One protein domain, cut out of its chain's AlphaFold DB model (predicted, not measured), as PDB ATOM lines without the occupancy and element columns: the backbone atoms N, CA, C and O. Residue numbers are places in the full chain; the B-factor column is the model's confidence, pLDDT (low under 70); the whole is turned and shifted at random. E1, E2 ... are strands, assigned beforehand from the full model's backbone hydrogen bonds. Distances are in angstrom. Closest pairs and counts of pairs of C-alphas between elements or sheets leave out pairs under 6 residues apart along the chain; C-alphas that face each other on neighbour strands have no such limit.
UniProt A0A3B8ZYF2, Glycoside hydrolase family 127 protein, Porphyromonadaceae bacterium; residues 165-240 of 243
ATOM      1  N   TYR A 165      48.409 -28.843  31.624       97.75
ATOM      2  CA  TYR A 165      47.601 -27.632  31.746       97.75
ATOM      3  C   TYR A 165      47.011 -27.452  33.141       97.75
ATOM      4  O   TYR A 165      46.606 -28.415  33.789       97.75
ATOM      5  N   GLY A 166      46.877 -26.193  33.553       95.19
ATOM      6  CA  GLY A 166      46.042 -25.773  34.677       95.19
ATOM      7  C   GLY A 166      44.864 -24.943  34.173       95.19
ATOM      8  O   GLY A 166      45.011 -24.165  33.233       95.19
ATOM      9  N   VAL A 167      43.678 -25.082  34.765       92.50
ATOM     10  CA  VAL A 167      42.486 -24.341  34.318       92.50
ATOM     11  C   VAL A 167      41.753 -23.764  35.518       92.50
ATOM     12  O   VAL A 167      41.385 -24.488  36.437       92.50
ATOM     13  N   SER A 168      41.484 -22.462  35.475       90.38
ATOM     14  CA  SER A 168      40.558 -21.788  36.386       90.38
ATOM     15  C   SER A 168      39.399 -21.177  35.601       90.38
ATOM     16  O   SER A 168      39.287 -21.341  34.380       90.38
ATOM     17  N   LYS A 169      38.519 -20.444  36.287       87.25
ATOM     18  CA  LYS A 169      37.475 -19.650  35.632       87.25
ATOM     19  C   LYS A 169      38.073 -18.645  34.635       87.25
ATOM     20  O   LYS A 169      37.587 -18.552  33.508       87.25
ATOM     21  N   ASP A 170      39.164 -17.985  35.019       87.50
ATOM     22  CA  ASP A 170      39.668 -16.788  34.336       87.50
ATOM     23  C   ASP A 170      40.922 -17.035  33.483       87.50
ATOM     24  O   ASP A 170      41.214 -16.252  32.575       87.50
ATOM     25  N   ALA A 171      41.646 -18.133  33.728       92.75
ATOM     26  CA  ALA A 171      42.909 -18.420  33.053       92.75
ATOM     27  C   ALA A 171      43.090 -19.901  32.676       92.75
ATOM     28  O   ALA A 171      42.488 -20.806  33.260       92.75
ATOM     29  N   LEU A 172      43.901 -20.119  31.642       94.12
ATOM     30  CA  LEU A 172      44.478 -21.392  31.220       94.12
ATOM     31  C   LEU A 172      45.995 -21.274  31.382       94.12
ATOM     32  O   LEU A 172      46.601 -20.395  30.776       94.12
ATOM     33  N   TRP A 173      46.596 -22.145  32.179       96.62
ATOM     34  CA  TRP A 173      48.038 -22.277  32.315       96.62
ATOM     35  C   TRP A 173      48.532 -23.356  31.363       96.62
ATOM     36  O   TRP A 173      47.951 -24.440  31.303       96.62
ATOM     37  N   VAL A 174      49.610 -23.063  30.646       97.62
ATOM     38  CA  VAL A 174      50.418 -24.043  29.922       97.62
ATOM     39  C   VAL A 174      51.641 -24.311  30.791       97.62
ATOM     40  O   VAL A 174      52.574 -23.510  30.824       97.62
ATOM     41  N   ASN A 175      51.575 -25.402  31.554       98.38
ATOM     42  CA  ASN A 175      52.594 -25.787  32.525       98.38
ATOM     43  C   ASN A 175      53.732 -26.552  31.842       98.38
ATOM     44  O   ASN A 175      54.898 -26.225  32.044       98.38
ATOM     45  N   LEU A 176      53.416 -27.544  31.008       98.69
ATOM     46  CA  LEU A 176      54.423 -28.340  30.303       98.69
ATOM     47  C   LEU A 176      54.335 -28.140  28.792       98.69
ATOM     48  O   LEU A 176      53.248 -28.073  28.212       98.69
ATOM     49  N   TYR A 177      55.505 -28.112  28.162       98.62
ATOM     50  CA  TYR A 177      55.654 -28.067  26.717       98.62
ATOM     51  C   TYR A 177      55.814 -29.490  26.189       98.62
ATOM     52  O   TYR A 177      56.905 -30.042  26.154       98.62
ATOM     53  N   ILE A 178      54.689 -30.117  25.847       98.38
ATOM     54  CA  ILE A 178      54.631 -31.481  25.311       98.38
ATOM     55  C   ILE A 178      53.719 -31.453  24.092       98.38
ATOM     56  O   ILE A 178      52.586 -30.976  24.182       98.38
ATOM     57  N   GLY A 179      54.208 -31.966  22.959       98.44
ATOM     58  CA  GLY A 179      53.435 -32.050  21.723       98.44
ATOM     59  C   GLY A 179      52.124 -32.804  21.939       98.44
ATOM     60  O   GLY A 179      52.124 -33.981  22.296       98.44
ATOM     61  N   ASN A 180      50.993 -32.122  21.759       98.56
ATOM     62  CA  ASN A 180      49.684 -32.686  22.057       98.56
ATOM     63  C   ASN A 180      48.541 -31.969  21.323       98.56
ATOM     64  O   ASN A 180      48.703 -30.917  20.701       98.56
ATOM     65  N   LYS A 181      47.351 -32.562  21.434       98.38
ATOM     66  CA  LYS A 181      46.073 -31.977  21.038       98.38
ATOM     67  C   LYS A 181      45.042 -32.291  22.119       98.38
ATOM     68  O   LYS A 181      44.904 -33.453  22.492       98.38
ATOM     69  N   THR A 182      44.327 -31.284  22.616       97.56
ATOM     70  CA  THR A 182      43.284 -31.480  23.633       97.56
ATOM     71  C   THR A 182      42.175 -30.434  23.544       97.56
ATOM     72  O   THR A 182      42.396 -29.333  23.041       97.56
ATOM     73  N   ASP A 183      41.003 -30.767  24.080       96.56
ATOM     74  CA  ASP A 183      39.881 -29.849  24.260       96.56
ATOM     75  C   ASP A 183      39.803 -29.415  25.730       96.56
ATOM     76  O   ASP A 183      39.600 -30.237  26.625       96.56
ATOM     77  N   ILE A 184      39.926 -28.112  25.990       93.50
ATOM     78  CA  ILE A 184      39.767 -27.537  27.330       93.50
ATOM     79  C   ILE A 184      38.330 -27.026  27.504       93.50
ATOM     80  O   ILE A 184      37.929 -26.092  26.798       93.50
ATOM     81  N   PRO A 185      37.542 -27.570  28.451       91.31
ATOM     82  CA  PRO A 185      36.185 -27.097  28.698       91.31
ATOM     83  C   PRO A 185      36.181 -25.693  29.324       91.31
ATOM     84  O   PRO A 185      36.911 -25.396  30.271       91.31
ATOM     85  N   VAL A 186      35.313 -24.819  28.809       87.38
ATOM     86  CA  VAL A 186      35.077 -23.457  29.309       87.38
ATOM     87  C   VAL A 186      33.569 -23.202  29.381       87.38
ATOM     88  O   VAL A 186      32.937 -22.689  28.452       87.38
ATOM     89  N   GLY A 187      32.970 -23.578  30.513       85.62
ATOM     90  CA  GLY A 187      31.519 -23.536  30.698       85.62
ATOM     91  C   GLY A 187      30.817 -24.509  29.749       85.62
ATOM     92  O   GLY A 187      31.057 -25.708  29.814       85.62
ATOM     93  N   LYS A 188      29.952 -23.990  28.867       88.06
ATOM     94  CA  LYS A 188      29.272 -24.776  27.814       88.06
ATOM     95  C   LYS A 188      30.034 -24.817  26.480       88.06
ATOM     96  O   LYS A 188      29.546 -25.424  25.536       88.06
ATOM     97  N   ASN A 189      31.170 -24.128  26.387       90.81
ATOM     98  CA  ASN A 189      32.016 -24.095  25.194       90.81
ATOM     99  C   ASN A 189      33.325 -24.840  25.477       90.81
ATOM    100  O   ASN A 189      33.599 -25.224  26.617       90.81
ATOM    101  N   LYS A 190      34.172 -24.975  24.459       93.88
ATOM    102  CA  LYS A 190      35.533 -25.492  24.598       93.88
ATOM    103  C   LYS A 190      36.540 -24.646  23.827       93.88
ATOM    104  O   LYS A 190      36.179 -23.834  22.972       93.88
ATOM    105  N   ILE A 191      37.803 -24.837  24.182       94.94
ATOM    106  CA  ILE A 191      38.962 -24.320  23.465       94.94
ATOM    107  C   ILE A 191      39.813 -25.521  23.071       94.94
ATOM    108  O   ILE A 191      40.359 -26.189  23.948       94.94
ATOM    109  N   GLU A 192      39.927 -25.796  21.774       97.50
ATOM    110  CA  GLU A 192      40.901 -26.764  21.274       97.50
ATOM    111  C   GLU A 192      42.297 -26.132  21.358       97.50
ATOM    112  O   GLU A 192      42.528 -25.006  20.903       97.50
ATOM    113  N   ILE A 193      43.227 -26.864  21.961       97.88
ATOM    114  CA  ILE A 193      44.630 -26.497  22.089       97.88
ATOM    115  C   ILE A 193      45.469 -27.532  21.346       97.88
ATOM    116  O   ILE A 193      45.303 -28.736  21.543       97.88
ATOM    117  N   ILE A 194      46.398 -27.058  20.514       98.62
ATOM    118  CA  ILE A 194      47.389 -27.904  19.844       98.62
ATOM    119  C   ILE A 194      48.778 -27.352  20.151       98.62
ATOM    120  O   ILE A 194      49.081 -26.221  19.766       98.62
ATOM    121  N   GLN A 195      49.625 -28.150  20.800       98.69
ATOM    122  CA  GLN A 195      51.055 -27.869  20.932       98.69
ATOM    123  C   GLN A 195      51.830 -28.661  19.885       98.69
ATOM    124  O   GLN A 195      51.701 -29.881  19.792       98.69
ATOM    125  N   LYS A 196      52.651 -27.966  19.099       98.69
ATOM    126  CA  LYS A 196      53.632 -28.574  18.196       98.69
ATOM    127  C   LYS A 196      55.016 -28.112  18.615       98.69
ATOM    128  O   LYS A 196      55.287 -26.912  18.583       98.69
ATOM    129  N   THR A 197      55.845 -29.053  19.036       98.56
ATOM    130  CA  THR A 197      57.200 -28.804  19.523       98.56
ATOM    131  C   THR A 197      57.982 -30.114  19.538       98.56
ATOM    132  O   THR A 197      57.373 -31.173  19.708       98.56
ATOM    133  N   ASP A 198      59.300 -30.013  19.398       98.06
ATOM    134  CA  ASP A 198      60.253 -31.104  19.633       98.06
ATOM    135  C   ASP A 198      60.887 -31.010  21.035       98.06
ATOM    136  O   ASP A 198      61.887 -31.667  21.322       98.06
ATOM    137  N   TYR A 199      60.322 -30.182  21.922       97.94
ATOM    138  CA  TYR A 199      60.692 -30.127  23.332       97.94
ATOM    139  C   TYR A 199      60.684 -31.545  23.947       97.94
ATOM    140  O   TYR A 199      59.737 -32.300  23.709       97.94
ATOM    141  N   PRO A 200      61.712 -31.941  24.723       97.69
ATOM    142  CA  PRO A 200      62.753 -31.101  25.332       97.69
ATOM    143  C   PRO A 200      64.011 -30.857  24.478       97.69
ATOM    144  O   PRO A 200      64.966 -30.266  24.972       97.69
ATOM    145  N   TRP A 201      64.054 -31.285  23.214       98.12
ATOM    146  CA  TRP A 201      65.253 -31.158  22.369       98.12
ATOM    147  C   TRP A 201      65.436 -29.762  21.758       98.12
ATOM    148  O   TRP A 201      66.553 -29.376  21.422       98.12
ATOM    149  N   ASN A 202      64.343 -29.011  21.602       97.00
ATOM    150  CA  ASN A 202      64.321 -27.627  21.128       97.00
ATOM    151  C   ASN A 202      63.270 -26.827  21.932       97.00
ATOM    152  O   ASN A 202      62.203 -27.349  22.254       97.00
ATOM    153  N   GLY A 203      63.571 -25.561  22.242       96.62
ATOM    154  CA  GLY A 203      62.676 -24.596  22.889       96.62
ATOM    155  C   GLY A 203      61.629 -23.934  21.977       96.62
ATOM    156  O   GLY A 203      60.895 -23.068  22.441       96.62
ATOM    157  N   ASP A 204      61.527 -24.301  20.698       98.00
ATOM    158  CA  ASP A 204      60.499 -23.788  19.791       98.00
ATOM    159  C   ASP A 204      59.134 -24.435  20.072       98.00
ATOM    160  O   ASP A 204      58.918 -25.629  19.834       98.00
ATOM    161  N   ILE A 205      58.171 -23.634  20.537       98.38
ATOM    162  CA  ILE A 205      56.802 -24.086  20.815       98.38
ATOM    163  C   ILE A 205      55.799 -23.328  19.952       98.38
ATOM    164  O   ILE A 205      55.652 -22.108  20.044       98.38
ATOM    165  N   ARG A 206      55.020 -24.065  19.153       98.38
ATOM    166  CA  ARG A 206      53.848 -23.528  18.456       98.38
ATOM    167  C   ARG A 206      52.570 -23.959  19.165       98.38
ATOM    168  O   ARG A 206      52.158 -25.112  19.060       98.38
ATOM    169  N   LEU A 207      51.912 -22.999  19.808       98.19
ATOM    170  CA  LEU A 207      50.600 -23.159  20.429       98.19
ATOM    171  C   LEU A 207      49.501 -22.639  19.489       98.19
ATOM    172  O   LEU A 207      49.486 -21.460  19.134       98.19
ATOM    173  N   VAL A 208      48.577 -23.507  19.082       98.06
ATOM    174  CA  VAL A 208      47.357 -23.128  18.349       98.06
ATOM    175  C   VAL A 208      46.183 -23.150  19.321       98.06
ATOM    176  O   VAL A 208      46.011 -24.126  20.048       98.06
ATOM    177  N   VAL A 209      45.394 -22.075  19.328       96.56
ATOM    178  CA  VAL A 209      44.255 -21.877  20.231       96.56
ATOM    179  C   VAL A 209      43.004 -21.652  19.389       96.56
ATOM    180  O   VAL A 209      42.859 -20.600  18.768       96.56
ATOM    181  N   ASN A 210      42.103 -22.630  19.386       96.38
ATOM    182  CA  ASN A 210      40.903 -22.658  18.554       96.38
ATOM    183  C   ASN A 210      39.651 -22.721  19.447       96.38
ATOM    184  O   ASN A 210      39.193 -23.810  19.799       96.38
ATOM    185  N   PRO A 211      39.100 -21.575  19.883       94.62
ATOM    186  CA  PRO A 211      37.883 -21.559  20.681       94.62
ATOM    187  C   PRO A 211      36.633 -21.704  19.796       94.62
ATOM    188  O   PRO A 211      36.539 -21.075  18.745       94.62
ATOM    189  N   ASP A 212      35.628 -22.459  20.253       91.62
ATOM    190  CA  ASP A 212      34.358 -22.638  19.515       91.62
ATOM    191  C   ASP A 212      33.569 -21.323  19.347       91.62
ATOM    192  O   ASP A 212      32.718 -21.186  18.466       91.62
ATOM    193  N   LYS A 213      33.817 -20.349  20.229       91.25
ATOM    194  CA  LYS A 213      33.240 -19.000  20.214       91.25
ATOM    195  C   LYS A 213      34.267 -17.987  20.697       91.25
ATOM    196  O   LYS A 213      35.244 -18.345  21.344       91.25
ATOM    197  N   ASN A 214      33.999 -16.702  20.482       89.31
ATOM    198  CA  ASN A 214      34.790 -15.636  21.096       89.31
ATOM    199  C   ASN A 214      34.726 -15.747  22.630       89.31
ATOM    200  O   ASN A 214      33.692 -15.480  23.242       89.31
ATOM    201  N   ILE A 215      35.840 -16.151  23.243       86.56
ATOM    202  CA  ILE A 215      36.001 -16.332  24.689       86.56
ATOM    203  C   ILE A 215      37.086 -15.371  25.174       86.56
ATOM    204  O   ILE A 215      38.195 -15.355  24.645       86.56
ATOM    205  N   LYS A 216      36.785 -14.592  26.218       87.75
ATOM    206  CA  LYS A 216      37.779 -13.771  26.916       87.75
ATOM    207  C   LYS A 216      38.349 -14.576  28.084       87.75
ATOM    208  O   LYS A 216      37.692 -14.704  29.113       87.75
ATOM    209  N   LYS A 217      39.551 -15.123  27.912       88.50
ATOM    210  CA  LYS A 217      40.272 -15.901  28.930       88.50
ATOM    211  C   LYS A 217      41.768 -15.615  28.836       88.50
ATOM    212  O   LYS A 217      42.278 -15.431  27.734       88.50
ATOM    213  N   GLN A 218      42.457 -15.546  29.972       92.25
ATOM    214  CA  GLN A 218      43.912 -15.387  29.985       92.25
ATOM    215  C   GLN A 218      44.590 -16.710  29.622       92.25
ATOM    216  O   GLN A 218      44.153 -17.772  30.067       92.25
ATOM    217  N   ILE A 219      45.677 -16.640  28.861       92.75
ATOM    218  CA  ILE A 219      46.596 -17.765  28.675       92.75
ATOM    219  C   ILE A 219      47.891 -17.394  29.384       92.75
ATOM    220  O   ILE A 219      48.484 -16.361  29.080       92.75
ATOM    221  N   ARG A 220      48.289 -18.215  30.350       95.19
ATOM    222  CA  ARG A 220      49.515 -18.067  31.128       95.19
ATOM    223  C   ARG A 220      50.495 -19.119  30.644       95.19
ATOM    224  O   ARG A 220      50.234 -20.313  30.770       95.19
ATOM    225  N   LEU A 221      51.580 -18.673  30.033       96.06
ATOM    226  CA  LEU A 221      52.640 -19.545  29.546       96.06
ATOM    227  C   LEU A 221      53.732 -19.569  30.609       96.06
ATOM    228  O   LEU A 221      54.191 -18.501  31.012       96.06
ATOM    229  N   ARG A 222      54.135 -20.754  31.077       96.88
ATOM    230  CA  ARG A 222      55.298 -20.843  31.960       96.88
ATOM    231  C   ARG A 222      56.539 -20.399  31.193       96.88
ATOM    232  O   ARG A 222      56.835 -20.960  30.142       96.88
ATOM    233  N   ILE A 223      57.292 -19.455  31.735       96.06
ATOM    234  CA  ILE A 223      58.671 -19.230  31.306       96.06
ATOM    235  C   ILE A 223      59.544 -20.080  32.229       96.06
ATOM    236  O   ILE A 223      59.541 -19.807  33.428       96.06
ATOM    237  N   PRO A 224      60.195 -21.145  31.727       96.69
ATOM    238  CA  PRO A 224      61.011 -21.997  32.579       96.69
ATOM    239  C   PRO A 224      62.158 -21.206  33.206       96.69
ATOM    240  O   PRO A 224      62.819 -20.447  32.499       96.69
ATOM    241  N   GLU A 225      62.425 -21.409  34.497       95.25
ATOM    242  CA  GLU A 225      63.494 -20.695  35.219       95.25
ATOM    243  C   GLU A 225      64.868 -20.842  34.543       95.25
ATOM    244  O   GLU A 225      65.661 -19.906  34.508       95.25
ATOM    245  N   TRP A 226      65.139 -22.010  33.957       95.44
ATOM    246  CA  TRP A 226      66.398 -22.300  33.269       95.44
ATOM    247  C   TRP A 226      66.529 -21.605  31.896       95.44
ATOM    248  O   TRP A 226      67.589 -21.678  31.276       95.44
ATOM    249  N   SER A 227      65.480 -20.937  31.402       94.94
ATOM    250  CA  SER A 227      65.485 -20.228  30.120       94.94
ATOM    251  C   SER A 227      65.965 -18.786  30.293       94.94
ATOM    252  O   SER A 227      65.208 -17.917  30.718       94.94
ATOM    253  N   GLU A 228      67.204 -18.497  29.892       91.31
ATOM    254  CA  GLU A 228      67.791 -17.150  30.013       91.31
ATOM    255  C   GLU A 228      67.082 -16.092  29.153       91.31
ATOM    256  O   GLU A 228      67.003 -14.918  29.514       91.31
ATOM    257  N   THR A 229      66.571 -16.500  27.989       92.94
ATOM    258  CA  THR A 229      65.867 -15.619  27.052       92.94
ATOM    259  C   THR A 229      64.620 -16.299  26.509       92.94
ATOM    260  O   THR A 229      64.526 -17.525  26.479       92.94
ATOM    261  N   TYR A 230      63.643 -15.502  26.083       94.06
ATOM    262  CA  TYR A 230      62.448 -15.994  25.412       94.06
ATOM    263  C   TYR A 230      61.867 -14.918  24.492       94.06
ATOM    264  O   TYR A 230      62.113 -13.722  24.646       94.06
ATOM    265  N   THR A 231      61.068 -15.338  23.516       95.19
ATOM    266  CA  THR A 231      60.293 -14.436  22.661       95.19
ATOM    267  C   THR A 231      58.906 -15.016  22.469       95.19
ATOM    268  O   THR A 231      58.756 -16.189  22.138       95.19
ATOM    269  N   ILE A 232      57.876 -14.189  22.645       95.56
ATOM    270  CA  ILE A 232      56.482 -14.598  22.456       95.56
ATOM    271  C   ILE A 232      55.915 -13.838  21.267       95.56
ATOM    272  O   ILE A 232      55.986 -12.610  21.207       95.56
ATOM    273  N   ARG A 233      55.315 -14.566  20.320       96.06
ATOM    274  CA  ARG A 233      54.597 -13.980  19.184       96.06
ATOM    275  C   ARG A 233      53.159 -14.470  19.153       96.06
ATOM    276  O   ARG A 233      52.908 -15.670  19.146       96.06
ATOM    277  N   VAL A 234      52.217 -13.538  19.054       95.88
ATOM    278  CA  VAL A 234      50.791 -13.821  18.857       95.88
ATOM    279  C   VAL A 234      50.416 -13.388  17.447       95.88
ATOM    280  O   VAL A 234      50.517 -12.212  17.103       95.88
ATOM    281  N   ASN A 235      50.010 -14.341  16.604       95.69
ATOM    282  CA  ASN A 235      49.667 -14.098  15.196       95.69
ATOM    283  C   ASN A 235      50.760 -13.318  14.437       95.69
ATOM    284  O   ASN A 235      50.484 -12.355  13.723       95.69
ATOM    285  N   GLY A 236      52.021 -13.717  14.642       95.50
ATOM    286  CA  GLY A 236      53.196 -13.115  14.004       95.50
ATOM    287  C   GLY A 236      53.694 -11.813  14.639       95.50
ATOM    288  O   GLY A 236      54.766 -11.347  14.269       95.50
ATOM    289  N   LYS A 237      52.968 -11.243  15.608       95.94
ATOM    290  CA  LYS A 237      53.365 -10.012  16.303       95.94
ATOM    291  C   LYS A 237      54.008 -10.342  17.635       95.94
ATOM    292  O   LYS A 237      53.414 -11.051  18.444       95.94
ATOM    293  N   GLU A 238      55.208  -9.829  17.857       95.38
ATOM    294  CA  GLU A 238      55.881  -9.951  19.145       95.38
ATOM    295  C   GLU A 238      55.088  -9.230  20.236       95.38
ATOM    296  O   GLU A 238      54.573  -8.129  20.024       95.38
ATOM    297  N   VAL A 239      54.965  -9.875  21.392       91.75
ATOM    298  CA  VAL A 239      54.292  -9.318  22.560       91.75
ATOM    299  C   VAL A 239      55.252  -9.329  23.738       91.75
ATOM    300  O   VAL A 239      55.890 -10.337  24.029       91.75
ATOM    301  N   LYS A 240      55.319  -8.204  24.450       83.69
ATOM    302  CA  LYS A 240      55.892  -8.170  25.794       83.69
ATOM    303  C   LYS A 240      54.778  -8.575  26.744       83.69
ATOM    304  O   LYS A 240      53.872  -7.782  26.999       83.69
TER     305      LYS A 240
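This is residues 165 to 240 of the 243 residues of the protein "Glycoside hydrolase family 127 protein" of Porphyromonadaceae bacterium (UniProt A0A3B8ZYF2). Two sheets, mixed E1 E2 E6 and antiparallel E3 E4 E5, stand partly face to face as a loose sandwich; a tail, residues 222 to 240, folds back. Of 76 printed residues, 32, under half, form six named strands, E1 to E6 in order; there is no named helix, all strand. It is compact, radius of gyration of the C-alphas 12.9 A, spanning 38 by 24 by 22 A.

Begin at E1, residues 165 to 167, a hairpin with E2, residues 171 to 174: N 166 to O 173 is 3.0 A. E2 is parallel to E6, residues 218 to 221: N 172 to O 218 is 2.8 A. E3, residues 180 to 186, E4, 189 to 196, and E5, 206 to 211, form a meander, each antiparallel to the one before: N 182 to O 193 is 2.9 A, N 194 to O 208 3.0 A.

Find E1 beginning at C-alpha 165, (47.601, -27.632, 31.746), and E6 ending at C-alpha 221, (52.640, -19.545, 29.546).

The printed part has no cut; no printed residue is under pLDDT 70.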